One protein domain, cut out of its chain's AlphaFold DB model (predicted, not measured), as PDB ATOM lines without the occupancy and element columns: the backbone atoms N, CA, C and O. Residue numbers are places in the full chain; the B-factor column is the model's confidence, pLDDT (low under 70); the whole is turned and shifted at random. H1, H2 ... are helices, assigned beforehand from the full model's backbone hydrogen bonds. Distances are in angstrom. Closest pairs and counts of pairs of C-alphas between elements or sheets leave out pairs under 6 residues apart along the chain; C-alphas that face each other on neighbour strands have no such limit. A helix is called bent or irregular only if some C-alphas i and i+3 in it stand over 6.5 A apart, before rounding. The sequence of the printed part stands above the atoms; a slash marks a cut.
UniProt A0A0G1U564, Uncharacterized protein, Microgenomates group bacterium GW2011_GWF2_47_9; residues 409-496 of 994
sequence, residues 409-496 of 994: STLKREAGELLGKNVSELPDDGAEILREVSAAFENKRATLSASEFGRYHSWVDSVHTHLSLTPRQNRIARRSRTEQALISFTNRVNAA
ATOM      1  N   SER A 409     184.533 184.256  81.562       79.50
ATOM      2  CA  SER A 409     184.020 184.903  80.348       79.50
ATOM      3  C   SER A 409     182.506 184.754  80.150       79.50
ATOM      4  O   SER A 409     181.849 185.695  79.715       79.50
ATOM      5  N   THR A 410     181.929 183.604  80.482       81.38
ATOM      6  CA  THR A 410     180.491 183.325  80.409       81.38
ATOM      7  C   THR A 410     179.764 184.055  81.531       81.38
ATOM      8  O   THR A 410     178.744 184.679  81.264       81.38
ATOM      9  N   LEU A 411     180.310 184.043  82.756       80.19
ATOM     10  CA  LEU A 411     179.768 184.821  83.878       80.19
ATOM     11  C   LEU A 411     179.770 186.315  83.565       80.19
ATOM     12  O   LEU A 411     178.766 186.983  83.788       80.19
ATOM     13  N   LYS A 412     180.868 186.814  82.990       83.44
ATOM     14  CA  LYS A 412     181.026 188.199  82.548       83.44
ATOM     15  C   LYS A 412     180.057 188.542  81.414       83.44
ATOM     16  O   LYS A 412     179.468 189.614  81.425       83.44
ATOM     17  N   ARG A 413     179.821 187.631  80.463       87.19
ATOM     18  CA  ARG A 413     178.818 187.836  79.406       87.19
ATOM     19  C   ARG A 413     177.401 187.934  79.961       87.19
ATOM     20  O   ARG A 413     176.688 188.866  79.619       87.19
ATOM     21  N   GLU A 414     177.017 187.005  80.828       83.19
ATOM     22  CA  GLU A 414     175.693 187.005  81.458       83.19
ATOM     23  C   GLU A 414     175.494 188.210  82.379       83.19
ATOM     24  O   GLU A 414     174.409 188.777  82.416       83.19
ATOM     25  N   ALA A 415     176.550 188.660  83.062       84.31
ATOM     26  CA  ALA A 415     176.524 189.923  83.791       84.31
ATOM     27  C   ALA A 415     176.252 191.103  82.853       84.31
ATOM     28  O   ALA A 415     175.487 191.994  83.203       84.31
ATOM     29  N   GLY A 416     176.836 191.091  81.651       84.00
ATOM     30  CA  GLY A 416     176.587 192.101  80.622       84.00
ATOM     31  C   GLY A 416     175.128 192.107  80.184       84.00
ATOM     32  O   GLY A 416     174.505 193.161  80.145       84.00
ATOM     33  N   GLU A 417     174.548 190.928  79.963       85.75
ATOM     34  CA  GLU A 417     173.123 190.775  79.650       85.75
ATOM     35  C   GLU A 417     172.224 191.277  80.795       85.75
ATOM     36  O   GLU A 417     171.293 192.042  80.546       85.75
ATOM     37  N   LEU A 418     172.527 190.917  82.049       80.31
ATOM     38  CA  LEU A 418     171.775 191.357  83.234       80.31
ATOM     39  C   LEU A 418     171.866 192.874  83.463       80.31
ATOM     40  O   LEU A 418     170.893 193.504  83.884       80.31
ATOM     41  N   LEU A 419     173.029 193.464  83.180       82.88
ATOM     42  CA  LEU A 419     173.299 194.893  83.348       82.88
ATOM     43  C   LEU A 419     172.916 195.735  82.124       82.88
ATOM     44  O   LEU A 419     172.908 196.960  82.223       82.88
ATOM     45  N   GLY A 420     172.615 195.110  80.981       87.38
ATOM     46  CA  GLY A 420     172.458 195.806  79.702       87.38
ATOM     47  C   GLY A 420     173.752 196.476  79.213       87.38
ATOM     48  O   GLY A 420     173.685 197.504  78.545       87.38
ATOM     49  N   LYS A 421     174.917 195.925  79.575       88.69
ATOM     50  CA  LYS A 421     176.257 196.431  79.231       88.69
ATOM     51  C   LYS A 421     176.975 195.485  78.272       88.69
ATOM     52  O   LYS A 421     176.785 194.268  78.324       88.69
ATOM     53  N   ASN A 422     177.869 196.017  77.438       88.19
ATOM     54  CA  ASN A 422     178.752 195.152  76.652       88.19
ATOM     55  C   ASN A 422     179.766 194.446  77.562       88.19
ATOM     56  O   ASN A 422     180.260 195.013  78.531       88.19
ATOM     57  N   VAL A 423     180.161 193.219  77.207       86.50
ATOM     58  CA  VAL A 423     181.126 192.420  77.995       86.50
ATOM     59  C   VAL A 423     182.469 193.142  78.179       86.50
ATOM     60  O   VAL A 423     183.132 192.964  79.197       86.50
ATOM     61  N   SER A 424     182.872 193.972  77.212       87.44
ATOM     62  CA  SER A 424     184.091 194.789  77.266       87.44
ATOM     63  C   SER A 424     184.021 195.956  78.253       87.44
ATOM     64  O   SER A 424     185.062 196.474  78.633       87.44
ATOM     65  N   GLU A 425     182.819 196.379  78.647       86.31
ATOM     66  CA  GLU A 425     182.594 197.476  79.600       86.31
ATOM     67  C   GLU A 425     182.627 196.991  81.054       86.31
ATOM     68  O   GLU A 425     182.620 197.804  81.975       86.31
ATOM     69  N   LEU A 426     182.647 195.673  81.271       88.25
ATOM     70  CA  LEU A 426     182.669 195.089  82.604       88.25
ATOM     71  C   LEU A 426     184.104 194.918  83.131       88.25
ATOM     72  O   LEU A 426     184.997 194.558  82.352       88.25
ATOM     73  N   PRO A 427     184.326 195.086  84.449       86.88
ATOM     74  CA  PRO A 427     185.610 194.823  85.101       86.88
ATOM     75  C   PRO A 427     186.119 193.398  84.843       86.88
ATOM     76  O   PRO A 427     185.333 192.479  84.637       86.88
ATOM     77  N   ASP A 428     187.434 193.175  84.884       84.12
ATOM     78  CA  ASP A 428     187.999 191.811  84.896       84.12
ATOM     79  C   ASP A 428     188.020 191.182  86.301       84.12
ATOM     80  O   ASP A 428     188.372 190.012  86.454       84.12
ATOM     81  N   ASP A 429     187.605 191.934  87.323       84.62
ATOM     82  CA  ASP A 429     187.445 191.448  88.689       84.62
ATOM     83  C   ASP A 429     186.009 190.957  88.928       84.62
ATOM     84  O   ASP A 429     185.034 191.707  88.831       84.62
ATOM     85  N   GLY A 430     185.872 189.672  89.262       73.94
ATOM     86  CA  GLY A 430     184.577 189.060  89.538       73.94
ATOM     87  C   GLY A 430     183.883 189.598  90.787       73.94
ATOM     88  O   GLY A 430     182.654 189.591  90.823       73.94
ATOM     89  N   ALA A 431     184.629 190.089  91.780       72.31
ATOM     90  CA  ALA A 431     184.043 190.706  92.968       72.31
ATOM     91  C   ALA A 431     183.394 192.056  92.626       72.31
ATOM     92  O   ALA A 431     182.318 192.383  93.131       72.31
ATOM     93  N   GLU A 432     184.009 192.816  91.718       77.06
ATOM     94  CA  GLU A 432     183.472 194.099  91.272       77.06
ATOM     95  C   GLU A 432     182.255 193.923  90.352       77.06
ATOM     96  O   GLU A 432     181.246 194.599  90.549       77.06
ATOM     97  N   ILE A 433     182.278 192.934  89.447       79.69
ATOM     98  CA  ILE A 433     181.086 192.553  88.669       79.69
ATOM     99  C   ILE A 433     179.942 192.135  89.603       79.69
ATOM    100  O   ILE A 433     178.809 192.576  89.418       79.69
ATOM    101  N   LEU A 434     180.212 191.304  90.616       75.62
ATOM    102  CA  LEU A 434     179.189 190.862  91.568       75.62
ATOM    103  C   LEU A 434     178.540 192.045  92.292       75.62
ATOM    104  O   LEU A 434     177.316 192.081  92.433       75.62
ATOM    105  N   ARG A 435     179.343 193.031  92.702       77.94
ATOM    106  CA  ARG A 435     178.867 194.264  93.337       77.94
ATOM    107  C   ARG A 435     177.965 195.074  92.403       77.94
ATOM    108  O   ARG A 435     176.901 195.512  92.835       77.94
ATOM    109  N   GLU A 436     178.354 195.243  91.137       81.00
ATOM    110  CA  GLU A 436     177.549 195.962  90.139       81.00
ATOM    111  C   GLU A 436     176.211 195.269  89.850       81.00
ATOM    112  O   GLU A 436     175.168 195.926  89.854       81.00
ATOM    113  N   VAL A 437     176.218 193.948  89.636       78.56
ATOM    114  CA  VAL A 437     174.989 193.181  89.363       78.56
ATOM    115  C   VAL A 437     174.074 193.173  90.587       78.56
ATOM    116  O   VAL A 437     172.874 193.389  90.434       78.56
ATOM    117  N   SER A 438     174.621 193.017  91.797       75.56
ATOM    118  CA  SER A 438     173.823 193.040  93.033       75.56
ATOM    119  C   SER A 438     173.141 194.392  93.252       75.56
ATOM    120  O   SER A 438     171.953 194.442  93.565       75.56
ATOM    121  N   ALA A 439     173.853 195.498  93.016       76.81
ATOM    122  CA  ALA A 439     173.284 196.841  93.124       76.81
ATOM    123  C   ALA A 439     172.181 197.095  92.080       76.81
ATOM    124  O   ALA A 439     171.138 197.668  92.396       76.81
ATOM    125  N   ALA A 440     172.382 196.648  90.836       77.44
ATOM    126  CA  ALA A 440     171.366 196.753  89.789       77.44
ATOM    127  C   ALA A 440     170.118 195.912  90.100       77.44
ATOM    128  O   ALA A 440     169.004 196.301  89.743       77.44
ATOM    129  N   PHE A 441     170.304 194.775  90.768       78.25
ATOM    130  CA  PHE A 441     169.233 193.857  91.109       78.25
ATOM    131  C   PHE A 441     168.386 194.342  92.286       78.25
ATOM    132  O   PHE A 441     167.163 194.336  92.177       78.25
ATOM    133  N   GLU A 442     169.001 194.852  93.357       72.75
ATOM    134  CA  GLU A 442     168.264 195.470  94.472       72.75
ATOM    135  C   GLU A 442     167.373 196.624  93.987       72.75
ATOM    136  O   GLU A 442     166.209 196.721  94.372       72.75
ATOM    137  N   ASN A 443     167.856 197.422  93.029       74.94
ATOM    138  CA  ASN A 443     167.065 198.495  92.420       74.94
ATOM    139  C   ASN A 443     165.866 197.997  91.591       74.94
ATOM    140  O   ASN A 443     164.909 198.742  91.393       74.94
ATOM    141  N   LYS A 444     165.904 196.758  91.082       76.56
ATOM    142  CA  LYS A 444     164.841 196.164  90.247       76.56
ATOM    143  C   LYS A 444     163.979 195.142  90.987       76.56
ATOM    144  O   LYS A 444     162.967 194.715  90.432       76.56
ATOM    145  N   ARG A 445     164.335 194.776  92.223       67.56
ATOM    146  CA  ARG A 445     163.783 193.644  92.987       67.56
ATOM    147  C   ARG A 445     162.256 193.573  92.990       67.56
ATOM    148  O   ARG A 445     161.704 192.502  92.781       67.56
ATOM    149  N   ALA A 446     161.585 194.711  93.153       62.97
ATOM    150  CA  ALA A 446     160.123 194.796  93.208       62.97
ATOM    151  C   ALA A 446     159.407 194.519  91.868       62.97
ATOM    152  O   ALA A 446     158.190 194.370  91.845       62.97
ATOM    153  N   THR A 447     160.136 194.482  90.749       70.38
ATOM    154  CA  THR A 447     159.567 194.419  89.387       70.38
ATOM    155  C   THR A 447     159.969 193.173  88.600       70.38
ATOM    156  O   THR A 447     159.564 193.017  87.452       70.38
ATOM    157  N   LEU A 448     160.778 192.291  89.188       64.12
ATOM    158  CA  LEU A 448     161.307 191.122  88.494       64.12
ATOM    159  C   LEU A 448     160.297 189.979  88.463       64.12
ATOM    160  O   LEU A 448     159.652 189.669  89.462       64.12
ATOM    161  N   SER A 449     160.222 189.288  87.327       68.56
ATOM    162  CA  SER A 449     159.510 188.014  87.262       68.56
ATOM    163  C   SER A 449     160.253 186.932  88.056       68.56
ATOM    164  O   SER A 449     161.483 186.943  88.152       68.56
ATOM    165  N   ALA A 450     159.530 185.917  88.541       54.19
ATOM    166  CA  ALA A 450     160.124 184.764  89.230       54.19
ATOM    167  C   ALA A 450     161.240 184.080  88.405       54.19
ATOM    168  O   ALA A 450     162.236 183.606  88.950       54.19
ATOM    169  N   SER A 451     161.116 184.080  87.072       61.38
ATOM    170  CA  SER A 451     162.119 183.506  86.163       61.38
ATOM    171  C   SER A 451     163.417 184.319  86.083       61.38
ATOM    172  O   SER A 451     164.494 183.760  85.870       61.38
ATOM    173  N   GLU A 452     163.328 185.643  86.194       66.62
ATOM    174  CA  GLU A 452     164.485 186.542  86.202       66.62
ATOM    175  C   GLU A 452     165.158 186.505  87.566       66.62
ATOM    176  O   GLU A 452     166.386 186.480  87.649       66.62
ATOM    177  N   PHE A 453     164.349 186.386  88.617       61.66
ATOM    178  CA  PHE A 453     164.818 186.208  89.978       61.66
ATOM    179  C   PHE A 453     165.631 184.919  90.135       61.66
ATOM    180  O   PHE A 453     166.796 184.967  90.528       61.66
ATOM    181  N   GLY A 454     165.091 183.778  89.694       60.09
ATOM    182  CA  GLY A 454     165.820 182.506  89.696       60.09
ATOM    183  C   GLY A 454     167.095 182.524  88.839       60.09
ATOM    184  O   GLY A 454     168.116 181.954  89.227       60.09
ATOM    185  N   ARG A 455     167.079 183.221  87.690       68.31
ATOM    186  CA  ARG A 455     168.271 183.388  86.836       68.31
ATOM    187  C   ARG A 455     169.375 184.183  87.527       68.31
ATOM    188  O   ARG A 455     170.536 183.787  87.441       68.31
ATOM    189  N   TYR A 456     169.025 185.265  88.213       74.38
ATOM    190  CA  TYR A 456     169.980 186.050  88.989       74.38
ATOM    191  C   TYR A 456     170.570 185.253  90.152       74.38
ATOM    192  O   TYR A 456     171.792 185.214  90.282       74.38
ATOM    193  N   HIS A 457     169.741 184.552  90.934       62.75
ATOM    194  CA  HIS A 457     170.221 183.716  92.040       62.75
ATOM    195  C   HIS A 457     171.239 182.675  91.567       62.75
ATOM    196  O   HIS A 457     172.358 182.615  92.074       62.75
ATOM    197  N   SER A 458     170.902 181.942  90.502       66.88
ATOM    198  CA  SER A 458     171.811 180.963  89.900       66.88
ATOM    199  C   SER A 458     173.133 181.589  89.430       66.88
ATOM    200  O   SER A 458     174.197 180.965  89.528       66.88
ATOM    201  N   TRP A 459     173.090 182.822  88.919       78.06
ATOM    202  CA  TRP A 459     174.280 183.551  88.489       78.06
ATOM    203  C   TRP A 459     175.157 183.980  89.677       78.06
ATOM    204  O   TRP A 459     176.362 183.718  89.653       78.06
ATOM    205  N   VAL A 460     174.573 184.552  90.737       70.12
ATOM    206  CA  VAL A 460     175.292 184.975  91.956       70.12
ATOM    207  C   VAL A 460     176.022 183.798  92.598       70.12
ATOM    208  O   VAL A 460     177.230 183.872  92.843       70.12
ATOM    209  N   ASP A 461     175.325 182.677  92.772       64.56
ATOM    210  CA  ASP A 461     175.889 181.450  93.336       64.56
ATOM    211  C   ASP A 461     177.070 180.931  92.502       64.56
ATOM    212  O   ASP A 461     178.085 180.459  93.030       64.56
ATOM    213  N   SER A 462     176.982 181.073  91.178       72.00
ATOM    214  CA  SER A 462     178.035 180.670  90.243       72.00
ATOM    215  C   SER A 462     179.285 181.554  90.344       72.00
ATOM    216  O   SER A 462     180.406 181.034  90.296       72.00
ATOM    217  N   VAL A 463     179.121 182.870  90.521       74.25
ATOM    218  CA  VAL A 463     180.236 183.815  90.721       74.25
ATOM    219  C   VAL A 463     180.901 183.597  92.074       74.25
ATOM    220  O   VAL A 463     182.128 183.484  92.139       74.25
ATOM    221  N   HIS A 464     180.114 183.466  93.141       68.25
ATOM    222  CA  HIS A 464     180.644 183.237  94.484       68.25
ATOM    223  C   HIS A 464     181.441 181.929  94.548       68.25
ATOM    224  O   HIS A 464     182.537 181.876  95.119       68.25
ATOM    225  N   THR A 465     180.940 180.881  93.887       67.81
ATOM    226  CA  THR A 465     181.678 179.626  93.749       67.81
ATOM    227  C   THR A 465     182.970 179.862  92.969       67.81
ATOM    228  O   THR A 465     184.025 179.456  93.440       67.81
ATOM    229  N   HIS A 466     182.946 180.568  91.831       73.44
ATOM    230  CA  HIS A 466     184.148 180.844  91.031       73.44
ATOM    231  C   HIS A 466     185.261 181.544  91.826       73.44
ATOM    232  O   HIS A 466     186.410 181.101  91.779       73.44
ATOM    233  N   LEU A 467     184.917 182.595  92.574       73.62
ATOM    234  CA  LEU A 467     185.860 183.391  93.366       73.62
ATOM    235  C   LEU A 467     186.471 182.601  94.533       73.62
ATOM    236  O   LEU A 467     187.599 182.865  94.941       73.62
ATOM    237  N   SER A 468     185.754 181.598  95.043       69.12
ATOM    238  CA  SER A 468     186.191 180.786  96.185       69.12
ATOM    239  C   SER A 468     187.179 179.656  95.840       69.12
ATOM    240  O   SER A 468     187.753 179.045  96.745       69.12
ATOM    241  N   LEU A 469     187.398 179.337  94.553       75.69
ATOM    242  CA  LEU A 469     188.164 178.149  94.149       75.69
ATOM    243  C   LEU A 469     189.643 178.418  93.895       75.69
ATOM    244  O   LEU A 469     190.029 179.235  93.063       75.69
ATOM    245  N   THR A 470     190.494 177.563  94.461       80.06
ATOM    246  CA  THR A 470     191.905 177.486  94.059       80.06
ATOM    247  C   THR A 470     192.061 176.933  92.629       80.06
ATOM    248  O   THR A 470     191.231 176.141  92.159       80.06
ATOM    249  N   PRO A 471     193.185 177.201  91.931       77.81
ATOM    250  CA  PRO A 471     193.450 176.652  90.593       77.81
ATOM    251  C   PRO A 471     193.406 175.115  90.510       77.81
ATOM    252  O   PRO A 471     193.133 174.532  89.455       77.81
ATOM    253  N   ARG A 472     193.698 174.421  91.619       77.50
ATOM    254  CA  ARG A 472     193.594 172.958  91.710       77.50
ATOM    255  C   ARG A 472     192.133 172.510  91.789       77.50
ATOM    256  O   ARG A 472     191.761 171.592  91.061       77.50
ATOM    257  N   GLN A 473     191.319 173.161  92.617       78.38
ATOM    258  CA  GLN A 473     189.888 172.867  92.746       78.38
ATOM    259  C   GLN A 473     189.137 173.166  91.443       78.38
ATOM    260  O   GLN A 473     188.359 172.334  90.986       78.38
ATOM    261  N   ASN A 474     189.481 174.260  90.758       76.19
ATOM    262  CA  ASN A 474     188.922 174.601  89.448       76.19
ATOM    263  C   ASN A 474     189.195 173.502  88.394       76.19
ATOM    264  O   ASN A 474     188.300 173.094  87.653       76.19
ATOM    265  N   ARG A 475     190.405 172.915  88.369       75.81
ATOM    266  CA  ARG A 475     190.717 171.772  87.482       75.81
ATOM    267  C   ARG A 475     189.882 170.526  87.787       75.81
ATOM    268  O   ARG A 475     189.439 169.856  86.853       75.81
ATOM    269  N   ILE A 476     189.667 170.210  89.064       74.44
ATOM    270  CA  ILE A 476     188.830 169.073  89.478       74.44
ATOM    271  C   ILE A 476     187.369 169.327  89.077       74.44
ATOM    272  O   ILE A 476     186.717 168.429  88.549       74.44
ATOM    273  N   ALA A 477     186.890 170.562  89.221       70.69
ATOM    274  CA  ALA A 477     185.523 170.930  88.874       70.69
ATOM    275  C   ALA A 477     185.250 170.870  87.367       70.69
ATOM    276  O   ALA A 477     184.229 170.332  86.937       70.69
ATOM    277  N   ARG A 478     186.210 171.303  86.538       73.12
ATOM    278  CA  ARG A 478     186.147 171.120  85.076       73.12
ATOM    279  C   ARG A 478     186.048 169.647  84.681       73.12
ATOM    280  O   ARG A 478     185.256 169.309  83.808       73.12
ATOM    281  N   ARG A 479     186.809 168.768  85.340       75.94
ATOM    282  CA  ARG A 479     186.747 167.320  85.093       75.94
ATOM    283  C   ARG A 479     185.381 166.729  85.459       75.94
ATOM    284  O   ARG A 479     184.836 165.971  84.661       75.94
ATOM    285  N   SER A 480     184.823 167.109  86.611       73.62
ATOM    286  CA  SER A 480     183.490 166.667  87.054       73.62
ATOM    287  C   SER A 480     182.404 166.982  86.030       73.62
ATOM    288  O   SER A 480     181.527 166.163  85.778       73.62
ATOM    289  N   ARG A 481     182.504 168.126  85.355       70.50
ATOM    290  CA  ARG A 481     181.556 168.518  84.305       70.50
ATOM    291  C   ARG A 481     181.661 167.692  83.046       70.50
ATOM    292  O   ARG A 481     180.639 167.339  82.476       70.50
ATOM    293  N   THR A 482     182.877 167.394  82.589       68.88
ATOM    294  CA  THR A 482     183.048 166.504  81.436       68.88
ATOM    295  C   THR A 482     182.394 165.155  81.725       68.88
ATOM    296  O   THR A 482     181.680 164.625  80.880       68.88
ATOM    297  N   GLU A 483     182.586 164.643  82.944       69.62
ATOM    298  CA  GLU A 483     181.978 163.398  83.414       69.62
ATOM    299  C   GLU A 483     180.432 163.502  83.457       69.62
ATOM    300  O   GLU A 483     179.755 162.630  82.916       69.62
ATOM    301  N   GLN A 484     179.856 164.595  83.974       66.81
ATOM    302  CA  GLN A 484     178.400 164.837  83.954       66.81
ATOM    303  C   GLN A 484     177.819 165.009  82.540       66.81
ATOM    304  O   GLN A 484     176.755 164.474  82.234       66.81
ATOM    305  N   ALA A 485     178.503 165.738  81.655       65.56
ATOM    306  CA  ALA A 485     178.056 165.969  80.284       65.56
ATOM    307  C   ALA A 485     177.955 164.648  79.508       65.56
ATOM    308  O   ALA A 485     176.960 164.423  78.816       65.56
ATOM    309  N   LEU A 486     178.931 163.752  79.694       57.66
ATOM    310  CA  LEU A 486     178.927 162.387  79.158       57.66
ATOM    311  C   LEU A 486     177.730 161.569  79.659       57.66
ATOM    312  O   LEU A 486     177.074 160.901  78.860       57.66
ATOM    313  N   ILE A 487     177.407 161.652  80.951       61.38
ATOM    314  CA  ILE A 487     176.226 160.986  81.523       61.38
ATOM    315  C   ILE A 487     174.939 161.549  80.893       61.38
ATOM    316  O   ILE A 487     174.101 160.788  80.411       61.38
ATOM    317  N   SER A 488     174.811 162.878  80.801       63.78
ATOM    318  CA  SER A 488     173.631 163.534  80.211       63.78
ATOM    319  C   SER A 488     173.433 163.205  78.725       63.78
ATOM    320  O   SER A 488     172.302 163.149  78.242       63.78
ATOM    321  N   PHE A 489     174.529 163.003  77.989       54.84
ATOM    322  CA  PHE A 489     174.506 162.624  76.582       54.84
ATOM    323  C   PHE A 489     173.977 161.198  76.412       54.84
ATOM    324  O   PHE A 489     173.058 160.982  75.627       54.84
ATOM    325  N   THR A 490     174.488 160.252  77.204       49.91
ATOM    326  CA  THR A 490     174.007 158.863  77.216       49.91
ATOM    327  C   THR A 490     172.503 158.796  77.490       49.91
ATOM    328  O   THR A 490     171.777 158.108  76.775       49.91
ATOM    329  N   ASN A 491     172.011 159.577  78.456       54.25
ATOM    330  CA  ASN A 491     170.584 159.612  78.788       54.25
ATOM    331  C   ASN A 491     169.724 160.151  77.630       54.25
ATOM    332  O   ASN A 491     168.665 159.597  77.344       54.25
ATOM    333  N   ARG A 492     170.189 161.184  76.913       55.44
ATOM    334  CA  ARG A 492     169.494 161.726  75.728       55.44
ATOM    335  C   ARG A 492     169.448 160.744  74.557       55.44
ATOM    336  O   ARG A 492     168.438 160.685  73.864       55.44
ATOM    337  N   VAL A 493     170.512 159.968  74.347       44.47
ATOM    338  CA  VAL A 493     170.547 158.914  73.316       44.47
ATOM    339  C   VAL A 493     169.508 157.833  73.609       44.47
ATOM    340  O   VAL A 493     168.799 157.408  72.699       44.47
ATOM    341  N   ASN A 494     169.376 157.429  74.873       44.44
ATOM    342  CA  ASN A 494     168.377 156.443  75.276       44.44
ATOM    343  C   ASN A 494     166.949 156.973  75.069       44.44
ATOM    344  O   ASN A 494     166.149 156.307  74.423       44.44
ATOM    345  N   ALA A 495     166.666 158.211  75.479       48.03
ATOM    346  CA  ALA A 495     165.352 158.822  75.269       48.03
ATOM    347  C   ALA A 495     164.975 158.952  73.776       48.03
ATOM    348  O   ALA A 495     163.823 158.750  73.398       48.03
ATOM    349  N   ALA A 496     165.942 159.265  72.904       44.69
ATOM    350  CA  ALA A 496     165.711 159.346  71.460       44.69
ATOM    351  C   ALA A 496     165.418 157.976  70.824       44.69
ATOM    352  O   ALA A 496     164.627 157.897  69.884       44.69
TER     353      ALA A 496
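What this domain is: This is residues 409 to 496 of the 994 residues of an uncharacterized protein of Microgenomates group bacterium GW2011_GWF2_47_9 (UniProt A0A0G1U564). A helical hairpin, H2 and H3, with short H1 packed over it makes a three-helix bundle; long H4 leaves as an arm, residues 478 to 496 sticking out. The printed part has 88 residues, with four named helices, H1 to H4 in order, that hold 74 of them; its class is all helix, and it is loose, with a radius of gyration of the C-alphas of 16.0 A and spans of 45 by 33 by 21 A.

Where its parts are: Find C-alpha 409 at (184.020, 184.903, 80.348); H1 runs to 419, 15.0 A. Next come H2, residues 430 to 447, 25.6 A, with a kink of 33 degrees near residue 441 and irregular, C-alphas 443 and 446 being 7.9 A apart; H3, residues 450 to 468, 27.3 A; and H4, residues 471 to 496, 37.9 A, with C-alpha 496 at (165.711, 159.346, 71.460).

How they stand to each other: H1 touches H2, closest C-alphas Leu 419 and Val 437, 6.5 A, at a shallow tilt of 32 degrees, only just short of steep, the same way. H3 touches H1 with residues 459 to 463 alone, closest C-alphas Val 463 and Leu 411, 6.9 A, at a steep tilt of 39 degrees, opposite ways. In the hairpin, H2 touches H3 with 430 to 434 alone, and H3 touches H2 with 460 to 467 alone, closest C-alphas Gly 430 and Val 463, 6.9 A, at a shallow tilt of 17 degrees, opposite ways. H4 is apart from H1 and H2, and only just from H3, at 8.0 A. Every O i to N i+4 pair is within hydrogen-bond range in H1, H3 and H4; in H2, 12 of 14.

The domain as a whole: The farthest C-alphas, Asn 443 and Asn 494, are 45.4 A apart. The printed part has no cut and no long link. In the printed part, the model's pLDDT is under 70 in 31 residues, among them residues 482 to 496.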